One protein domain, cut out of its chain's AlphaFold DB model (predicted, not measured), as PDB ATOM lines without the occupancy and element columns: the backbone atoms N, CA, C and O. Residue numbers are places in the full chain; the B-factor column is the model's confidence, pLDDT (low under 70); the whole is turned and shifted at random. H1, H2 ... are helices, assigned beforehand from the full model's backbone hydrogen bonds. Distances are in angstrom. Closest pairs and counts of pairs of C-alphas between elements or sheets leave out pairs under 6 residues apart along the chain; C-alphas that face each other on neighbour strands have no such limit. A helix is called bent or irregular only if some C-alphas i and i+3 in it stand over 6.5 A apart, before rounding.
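Overview. This is residues 40 to 110 of the 110 residues of an uncharacterized protein of Portunus trituberculatus (UniProt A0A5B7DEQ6). Two long, nearly straight helices make a narrow, flat U: H1 runs out to the turn, a short link leads across, and H2 folds back beside H1 and sticks out well past its beginning with residues 95 to 110. The two arms are loosely set, near each other but with a gap between them. The printed part has 71 residues with two named helices, H1 then H2, and no named strand; the class is all helix. The whole is extended, with a radius of gyration of the C-alphas of 18.7 A, and the C-alphas span 66 by 23 by 7 A.

Along the chain. H1 is residues 40 to 66, 38.6 A from first to last C-alpha. It begins at C-alpha 40 (167.141, 135.490, 143.729) and ends at C-alpha 66 (197.164, 114.185, 155.407). H2, the longest helix, is residues 73 to 108, 52.6 A from first to last C-alpha, and ends at C-alpha 108 (161.088, 158.736, 136.120).

Arrangement. H1 and H2 run opposite ways. They are near each other: no pair of their C-alphas is within 8 A, but 13 pairs are within 10 A. Neither helix is bent. In H1 and H2 every O i to N i+4 pair is within hydrogen-bond range. The link from H1 to H2 has 6 residues and is short. Residues 63 to 68, of which 63 to 66 belong to H1, stand free. Residues 95 to 110, of which 95 to 108 belong to H2, also stand free.

Size, cuts and confidence. The two C-alphas farthest apart are those of Gly 68 and Ser 110, at 66.2 A. Without the stretches that stand free, the body has 49 residues and spans 40 by 19 by 5 A. The printed part has no cut, and Ser 110 is the chain's last residue. The mean pLDDT of the printed part is 71.0, and it is under 70 in residues 40 to 46, 70 to 76 and 98 to 110 of this predicted model.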
ATOM      1  N   ALA A  40     167.178 136.879 143.286       56.53
ATOM      2  CA  ALA A  40     167.141 135.490 143.729       56.53
ATOM      3  C   ALA A  40     168.025 134.538 142.896       56.53
ATOM      4  O   ALA A  40     168.630 133.622 143.453       56.53
ATOM      5  N   GLU A  41     168.134 134.728 141.580       57.88
ATOM      6  CA  GLU A  41     169.038 133.937 140.730       57.88
ATOM      7  C   GLU A  41     170.506 134.254 141.024       57.88
ATOM      8  O   GLU A  41     171.326 133.336 141.110       57.88
ATOM      9  N   VAL A  42     170.828 135.533 141.242       61.59
ATOM     10  CA  VAL A  42     172.183 135.977 141.604       61.59
ATOM     11  C   VAL A  42     172.576 135.439 142.978       61.59
ATOM     12  O   VAL A  42     173.671 134.894 143.122       61.59
ATOM     13  N   ASP A  43     171.676 135.498 143.961       62.78
ATOM     14  CA  ASP A  43     171.909 134.940 145.297       62.78
ATOM     15  C   ASP A  43     172.088 133.422 145.265       62.78
ATOM     16  O   ASP A  43     173.007 132.890 145.888       62.78
ATOM     17  N   THR A  44     171.268 132.706 144.493       66.62
ATOM     18  CA  THR A  44     171.374 131.242 144.382       66.62
ATOM     19  C   THR A  44     172.679 130.832 143.691       66.62
ATOM     20  O   THR A  44     173.335 129.872 144.108       66.62
ATOM     21  N   PHE A  45     173.102 131.575 142.663       68.56
ATOM     22  CA  PHE A  45     174.382 131.354 141.995       68.56
ATOM     23  C   PHE A  45     175.568 131.680 142.910       68.56
ATOM     24  O   PHE A  45     176.508 130.886 142.993       68.56
ATOM     25  N   ALA A  46     175.516 132.798 143.639       67.00
ATOM     26  CA  ALA A  46     176.552 133.208 144.584       67.00
ATOM     27  C   ALA A  46     176.687 132.216 145.748       67.00
ATOM     28  O   ALA A  46     177.805 131.821 146.090       67.00
ATOM     29  N   LEU A  47     175.569 131.737 146.301       70.06
ATOM     30  CA  LEU A  47     175.537 130.672 147.307       70.06
ATOM     31  C   LEU A  47     176.126 129.368 146.758       70.06
ATOM     32  O   LEU A  47     176.973 128.748 147.403       70.06
ATOM     33  N   GLY A  48     175.736 128.965 145.547       77.69
ATOM     34  CA  GLY A  48     176.252 127.759 144.899       77.69
ATOM     35  C   GLY A  48     177.751 127.836 144.589       77.69
ATOM     36  O   GLY A  48     178.475 126.851 144.769       77.69
ATOM     37  N   PHE A  49     178.238 128.996 144.151       75.75
ATOM     38  CA  PHE A  49     179.656 129.245 143.919       75.75
ATOM     39  C   PHE A  49     180.440 129.216 145.233       75.75
ATOM     40  O   PHE A  49     181.427 128.480 145.330       75.75
ATOM     41  N   TRP A  50     179.969 129.928 146.263       75.19
ATOM     42  CA  TRP A  50     180.628 129.935 147.567       75.19
ATOM     43  C   TRP A  50     180.703 128.548 148.181       75.19
ATOM     44  O   TRP A  50     181.771 128.138 148.631       75.19
ATOM     45  N   HIS A  51     179.625 127.775 148.091       78.44
ATOM     46  CA  HIS A  51     179.605 126.413 148.600       78.44
ATOM     47  C   HIS A  51     180.618 125.500 147.882       78.44
ATOM     48  O   HIS A  51     181.316 124.697 148.513       78.44
ATOM     49  N   ARG A  52     180.767 125.642 146.557       80.06
ATOM     50  CA  ARG A  52     181.785 124.905 145.788       80.06
ATOM     51  C   ARG A  52     183.201 125.301 146.193       80.06
ATOM     52  O   ARG A  52     184.070 124.430 146.263       80.06
ATOM     53  N   VAL A  53     183.441 126.585 146.450       78.81
ATOM     54  CA  VAL A  53     184.741 127.093 146.901       78.81
ATOM     55  C   VAL A  53     185.064 126.574 148.305       78.81
ATOM     56  O   VAL A  53     186.127 125.984 148.489       78.81
ATOM     57  N   GLU A  54     184.137 126.683 149.257       79.31
ATOM     58  CA  GLU A  54     184.287 126.156 150.622       79.31
ATOM     59  C   GLU A  54     184.598 124.653 150.613       79.31
ATOM     60  O   GLU A  54     185.543 124.202 151.260       79.31
ATOM     61  N   THR A  55     183.879 123.878 149.795       81.00
ATOM     62  CA  THR A  55     184.106 122.431 149.658       81.00
ATOM     63  C   THR A  55     185.504 122.115 149.117       81.00
ATOM     64  O   THR A  55     186.156 121.174 149.576       81.00
ATOM     65  N   ARG A  56     185.997 122.888 148.140       82.50
ATOM     66  CA  ARG A  56     187.352 122.716 147.588       82.50
ATOM     67  C   ARG A  56     188.426 123.058 148.616       82.50
ATOM     68  O   ARG A  56     189.399 122.318 148.721       82.50
ATOM     69  N   VAL A  57     188.233 124.123 149.390       78.12
ATOM     70  CA  VAL A  57     189.160 124.537 150.452       78.12
ATOM     71  C   VAL A  57     189.201 123.502 151.573       78.12
ATOM     72  O   VAL A  57     190.287 123.119 151.994       78.12
ATOM     73  N   ALA A  58     188.051 122.974 151.996       80.12
ATOM     74  CA  ALA A  58     187.987 121.910 152.999       80.12
ATOM     75  C   ALA A  58     188.719 120.639 152.534       80.12
ATOM     76  O   ALA A  58     189.469 120.029 153.297       80.12
ATOM     77  N   ARG A  59     188.563 120.265 151.257       82.56
ATOM     78  CA  ARG A  59     189.307 119.145 150.660       82.56
ATOM     79  C   ARG A  59     190.804 119.422 150.592       82.56
ATOM     80  O   ARG A  59     191.583 118.545 150.941       82.56
ATOM     81  N   LEU A  60     191.206 120.622 150.179       82.44
ATOM     82  CA  LEU A  60     192.614 121.014 150.132       82.44
ATOM     83  C   LEU A  60     193.239 120.981 151.529       82.44
ATOM     84  O   LEU A  60     194.323 120.437 151.697       82.44
ATOM     85  N   PHE A  61     192.530 121.489 152.536       79.19
ATOM     86  CA  PHE A  61     192.946 121.426 153.932       79.19
ATOM     87  C   PHE A  61     193.113 119.982 154.407       79.19
ATOM     88  O   PHE A  61     194.123 119.650 155.020       79.19
ATOM     89  N   CYS A  62     192.164 119.106 154.071       79.88
ATOM     90  CA  CYS A  62     192.247 117.683 154.381       79.88
ATOM     91  C   CYS A  62     193.480 117.031 153.735       79.88
ATOM     92  O   CYS A  62     194.233 116.352 154.424       79.88
ATOM     93  N   VAL A  63     193.742 117.310 152.454       83.31
ATOM     94  CA  VAL A  63     194.922 116.806 151.734       83.31
ATOM     95  C   VAL A  63     196.220 117.323 152.355       83.31
ATOM     96  O   VAL A  63     197.127 116.535 152.603       83.31
ATOM     97  N   LEU A  64     196.311 118.621 152.651       80.44
ATOM     98  CA  LEU A  64     197.490 119.216 153.290       80.44
ATOM     99  C   LEU A  64     197.745 118.609 154.675       80.44
ATOM    100  O   LEU A  64     198.879 118.252 154.990       80.44
ATOM    101  N   ASN A  65     196.682 118.417 155.457       75.31
ATOM    102  CA  ASN A  65     196.754 117.784 156.767       75.31
ATOM    103  C   ASN A  65     197.210 116.316 156.665       75.31
ATOM    104  O   ASN A  65     198.062 115.883 157.433       75.31
ATOM    105  N   SER A  66     196.712 115.560 155.679       79.69
ATOM    106  CA  SER A  66     197.164 114.185 155.407       79.69
ATOM    107  C   SER A  66     198.613 114.104 154.922       79.69
ATOM    108  O   SER A  66     199.283 113.111 155.183       79.69
ATOM    109  N   LEU A  67     199.113 115.138 154.243       84.12
ATOM    110  CA  LEU A  67     200.510 115.234 153.809       84.12
ATOM    111  C   LEU A  67     201.463 115.659 154.941       84.12
ATOM    112  O   LEU A  67     202.665 115.768 154.709       84.12
ATOM    113  N   GLY A  68     200.955 115.924 156.151       79.12
ATOM    114  CA  GLY A  68     201.758 116.423 157.272       79.12
ATOM    115  C   GLY A  68     202.283 117.848 157.061       79.12
ATOM    116  O   GLY A  68     203.129 118.321 157.820       79.12
ATOM    117  N   LEU A  69     201.779 118.548 156.040       73.81
ATOM    118  CA  LEU A  69     202.069 119.952 155.787       73.81
ATOM    119  C   LEU A  69     201.201 120.757 156.748       73.81
ATOM    120  O   LEU A  69     200.041 121.045 156.454       73.81
ATOM    121  N   GLY A  70     201.752 121.062 157.925       64.25
ATOM    122  CA  GLY A  70     201.095 121.892 158.929       64.25
ATOM    123  C   GLY A  70     200.556 123.161 158.278       64.25
ATOM    124  O   GLY A  70     201.318 124.027 157.849       64.25
ATOM    125  N   VAL A  71     199.233 123.243 158.140       63.62
ATOM    126  CA  VAL A  71     198.597 124.385 157.494       63.62
ATOM    127  C   VAL A  71     198.796 125.579 158.412       63.62
ATOM    128  O   VAL A  71     198.309 125.589 159.542       63.62
ATOM    129  N   VAL A  72     199.551 126.572 157.941       68.94
ATOM    130  CA  VAL A  72     199.881 127.743 158.752       68.94
ATOM    131  C   VAL A  72     198.576 128.475 159.095       68.94
ATOM    132  O   VAL A  72     197.856 128.877 158.177       68.94
ATOM    133  N   PRO A  73     198.257 128.697 160.383       61.19
ATOM    134  CA  PRO A  73     197.028 129.378 160.798       61.19
ATOM    135  C   PRO A  73     196.834 130.762 160.155       61.19
ATOM    136  O   PRO A  73     195.705 131.211 159.975       61.19
ATOM    137  N   SER A  74     197.924 131.419 159.742       67.69
ATOM    138  CA  SER A  74     197.893 132.698 159.024       67.69
ATOM    139  C   SER A  74     197.251 132.606 157.636       67.69
ATOM    140  O   SER A  74     196.557 133.537 157.228       67.69
ATOM    141  N   LEU A  75     197.421 131.485 156.927       66.56
ATOM    142  CA  LEU A  75     196.804 131.263 155.615       66.56
ATOM    143  C   LEU A  75     195.292 131.084 155.747       66.56
ATOM    144  O   LEU A  75     194.534 131.657 154.968       66.56
ATOM    145  N   LEU A  76     194.850 130.352 156.774       68.75
ATOM    146  CA  LEU A  76     193.429 130.200 157.081       68.75
ATOM    147  C   LEU A  76     192.809 131.533 157.498       68.75
ATOM    148  O   LEU A  76     191.766 131.911 156.974       68.75
ATOM    149  N   SER A  77     193.467 132.275 158.391       71.81
ATOM    150  CA  SER A  77     192.974 133.573 158.860       71.81
ATOM    151  C   SER A  77     192.830 134.586 157.721       71.81
ATOM    152  O   SER A  77     191.820 135.281 157.650       71.81
ATOM    153  N   SER A  78     193.814 134.660 156.820       74.75
ATOM    154  CA  SER A  78     193.771 135.547 155.650       74.75
ATOM    155  C   SER A  78     192.666 135.143 154.670       74.75
ATOM    156  O   SER A  78     191.918 135.988 154.182       74.75
ATOM    157  N   TRP A  79     192.497 133.837 154.441       73.38
ATOM    158  CA  TRP A  79     191.434 133.314 153.589       73.38
ATOM    159  C   TRP A  79     190.039 133.648 154.128       73.38
ATOM    160  O   TRP A  79     189.209 134.181 153.393       73.38
ATOM    161  N   PHE A  80     189.779 133.384 155.414       74.81
ATOM    162  CA  PHE A  80     188.498 133.730 156.033       74.81
ATOM    163  C   PHE A  80     188.241 135.239 155.992       74.81
ATOM    164  O   PHE A  80     187.127 135.647 155.679       74.81
ATOM    165  N   ALA A  81     189.266 136.069 156.215       73.94
ATOM    166  CA  ALA A  81     189.143 137.518 156.078       73.94
ATOM    167  C   ALA A  81     188.754 137.934 154.645       73.94
ATOM    168  O   ALA A  81     187.822 138.718 154.466       73.94
ATOM    169  N   ALA A  82     189.398 137.367 153.622       76.25
ATOM    170  CA  ALA A  82     189.098 137.657 152.218       76.25
ATOM    171  C   ALA A  82     187.679 137.224 151.805       76.25
ATOM    172  O   ALA A  82     186.997 137.941 151.067       76.25
ATOM    173  N   VAL A  83     187.211 136.073 152.299       75.25
ATOM    174  CA  VAL A  83     185.846 135.583 152.048       75.25
ATOM    175  C   VAL A  83     184.808 136.485 152.713       75.25
ATOM    176  O   VAL A  83     183.817 136.829 152.071       75.25
ATOM    177  N   THR A  84     185.034 136.916 153.957       77.75
ATOM    178  CA  THR A  84     184.129 137.844 154.654       77.75
ATOM    179  C   THR A  84     184.035 139.178 153.920       77.75
ATOM    180  O   THR A  84     182.934 139.616 153.605       77.75
ATOM    181  N   VAL A  85     185.168 139.774 153.537       79.00
ATOM    182  CA  VAL A  85     185.187 141.044 152.785       79.00
ATOM    183  C   VAL A  85     184.460 140.915 151.444       79.00
ATOM    184  O   VAL A  85     183.735 141.820 151.042       79.00
ATOM    185  N   SER A  86     184.601 139.775 150.764       76.38
ATOM    186  CA  SER A  86     183.921 139.526 149.488       76.38
ATOM    187  C   SER A  86     182.402 139.381 149.641       76.38
ATOM    188  O   SER A  86     181.658 139.830 148.773       76.38
ATOM    189  N   LYS A  87     181.925 138.776 150.740       74.62
ATOM    190  CA  LYS A  87     180.490 138.677 151.054       74.62
ATOM    191  C   LYS A  87     179.895 140.048 151.393       74.62
ATOM    192  O   LYS A  87     178.844 140.388 150.858       74.62
ATOM    193  N   GLU A  88     180.601 140.848 152.187       75.94
ATOM    194  CA  GLU A  88     180.205 142.224 152.523       75.94
ATOM    195  C   GLU A  88     180.143 143.116 151.274       75.94
ATOM    196  O   GLU A  88     179.164 143.824 151.061       75.94
ATOM    197  N   LEU A  89     181.142 143.036 150.387       75.88
ATOM    198  CA  LEU A  89     181.142 143.777 149.120       75.88
ATOM    199  C   LEU A  89     179.975 143.380 148.212       75.88
ATOM    200  O   LEU A  89     179.374 144.247 147.578       75.88
ATOM    201  N   LEU A  90     179.635 142.090 148.162       75.81
ATOM    202  CA  LEU A  90     178.495 141.616 147.383       75.81
ATOM    203  C   LEU A  90     177.179 142.171 147.945       75.81
ATOM    204  O   LEU A  90     176.387 142.724 147.185       75.81
ATOM    205  N   GLN A  91     176.979 142.118 149.262       75.56
ATOM    206  CA  GLN A  91     175.795 142.693 149.906       75.56
ATOM    207  C   GLN A  91     175.709 144.211 149.722       75.56
ATOM    208  O   GLN A  91     174.649 144.732 149.384       75.56
ATOM    209  N   LEU A  92     176.827 144.928 149.866       73.31
ATOM    210  CA  LEU A  92     176.880 146.368 149.606       73.31
ATOM    211  C   LEU A  92     176.533 146.692 148.153       73.31
ATOM    212  O   LEU A  92     175.793 147.643 147.905       73.31
ATOM    213  N   SER A  93     177.012 145.893 147.197       74.19
ATOM    214  CA  SER A  93     176.681 146.079 145.782       74.19
ATOM    215  C   SER A  93     175.191 145.851 145.499       74.19
ATOM    216  O   SER A  93     174.593 146.618 144.748       74.19
ATOM    217  N   GLN A  94     174.563 144.873 146.158       73.44
ATOM    218  CA  GLN A  94     173.123 144.618 146.054       73.44
ATOM    219  C   GLN A  94     172.292 145.736 146.702       73.44
ATOM    220  O   GLN A  94     171.303 146.188 146.118       73.44
ATOM    221  N   CYS A  95     172.711 146.236 147.869       75.38
ATOM    222  CA  CYS A  95     172.089 147.392 148.519       75.38
ATOM    223  C   CYS A  95     172.177 148.645 147.642       75.38
ATOM    224  O   CYS A  95     171.165 149.309 147.437       75.38
ATOM    225  N   LEU A  96     173.353 148.944 147.080       70.81
ATOM    226  CA  LEU A  96     173.550 150.083 146.177       70.81
ATOM    227  C   LEU A  96     172.714 149.959 144.903       70.81
ATOM    228  O   LEU A  96     172.114 150.941 144.481       70.81
ATOM    229  N   PHE A  97     172.630 148.766 144.313       70.12
ATOM    230  CA  PHE A  97     171.799 148.525 143.134       70.12
ATOM    231  C   PHE A  97     170.307 148.729 143.432       70.12
ATOM    232  O   PHE A  97     169.584 149.330 142.638       70.12
ATOM    233  N   THR A  98     169.848 148.285 144.605       66.88
ATOM    234  CA  THR A  98     168.466 148.497 145.059       66.88
ATOM    235  C   THR A  98     168.177 149.982 145.289       66.88
ATOM    236  O   THR A  98     167.131 150.474 144.886       66.88
ATOM    237  N   LEU A  99     169.115 150.721 145.883       67.38
ATOM    238  CA  LEU A  99     168.969 152.163 146.103       67.38
ATOM    239  C   LEU A  99     168.938 152.928 144.772       67.38
ATOM    240  O   LEU A  99     168.021 153.702 144.528       67.38
ATOM    241  N   TYR A 100     169.872 152.619 143.869       63.75
ATOM    242  CA  TYR A 100     169.955 153.234 142.545       63.75
ATOM    243  C   TYR A 100     168.703 152.980 141.696       63.75
ATOM    244  O   TYR A 100     168.201 153.892 141.053       63.75
ATOM    245  N   THR A 101     168.160 151.760 141.718       61.09
ATOM    246  CA  THR A 101     166.919 151.441 140.989       61.09
ATOM    247  C   THR A 101     165.692 152.146 141.566       61.09
ATOM    248  O   THR A 101     164.793 152.498 140.805       61.09
ATOM    249  N   VAL A 102     165.645 152.389 142.880       60.41
ATOM    250  CA  VAL A 102     164.574 153.175 143.513       60.41
ATOM    251  C   VAL A 102     164.693 154.661 143.159       60.41
ATOM    252  O   VAL A 102     163.675 155.275 142.842       60.41
ATOM    253  N   ASP A 103     165.903 155.224 143.158       59.94
ATOM    254  CA  ASP A 103     166.148 156.615 142.747       59.94
ATOM    255  C   ASP A 103     165.833 156.847 141.258       59.94
ATOM    256  O   ASP A 103     165.203 157.847 140.914       59.94
ATOM    257  N   ASP A 104     166.195 155.910 140.376       53.91
ATOM    258  CA  ASP A 104     165.915 156.000 138.935       53.91
ATOM    259  C   ASP A 104     164.403 155.905 138.644       53.91
ATOM    260  O   ASP A 104     163.862 156.682 137.856       53.91
ATOM    261  N   LEU A 105     163.676 155.040 139.369       55.66
ATOM    262  CA  LEU A 105     162.210 155.010 139.317       55.66
ATOM    263  C   LEU A 105     161.596 156.315 139.840       55.66
ATOM    264  O   LEU A 105     160.664 156.838 139.235       55.66
ATOM    265  N   HIS A 106     162.094 156.844 140.958       55.25
ATOM    266  CA  HIS A 106     161.575 158.075 141.550       55.25
ATOM    267  C   HIS A 106     161.798 159.286 140.629       55.25
ATOM    268  O   HIS A 106     160.911 160.128 140.500       55.25
ATOM    269  N   ALA A 107     162.931 159.342 139.924       57.69
ATOM    270  CA  ALA A 107     163.211 160.359 138.914       57.69
ATOM    271  C   ALA A 107     162.342 160.214 137.651       57.69
ATOM    272  O   ALA A 107     162.017 161.214 137.022       57.69
ATOM    273  N   HIS A 108     161.940 158.993 137.286       49.53
ATOM    274  CA  HIS A 108     161.088 158.736 136.120       49.53
ATOM    275  C   HIS A 108     159.586 159.007 136.385       49.53
ATOM    276  O   HIS A 108     158.802 159.120 135.439       49.53
ATOM    277  N   PHE A 109     159.167 159.099 137.652       53.00
ATOM    278  CA  PHE A 109     157.784 159.394 138.065       53.00
ATOM    279  C   PHE A 109     157.571 160.827 138.602       53.00
ATOM    280  O   PHE A 109     156.442 161.156 138.979       53.00
ATOM    281  N   SER A 110     158.613 161.669 138.622       50.81
ATOM    282  CA  SER A 110     158.554 163.104 138.962       50.81
ATOM    283  C   SER A 110     158.550 163.991 137.720       50.81
ATOM    284  O   SER A 110     158.073 165.139 137.874       50.81
TER     285      SER A 110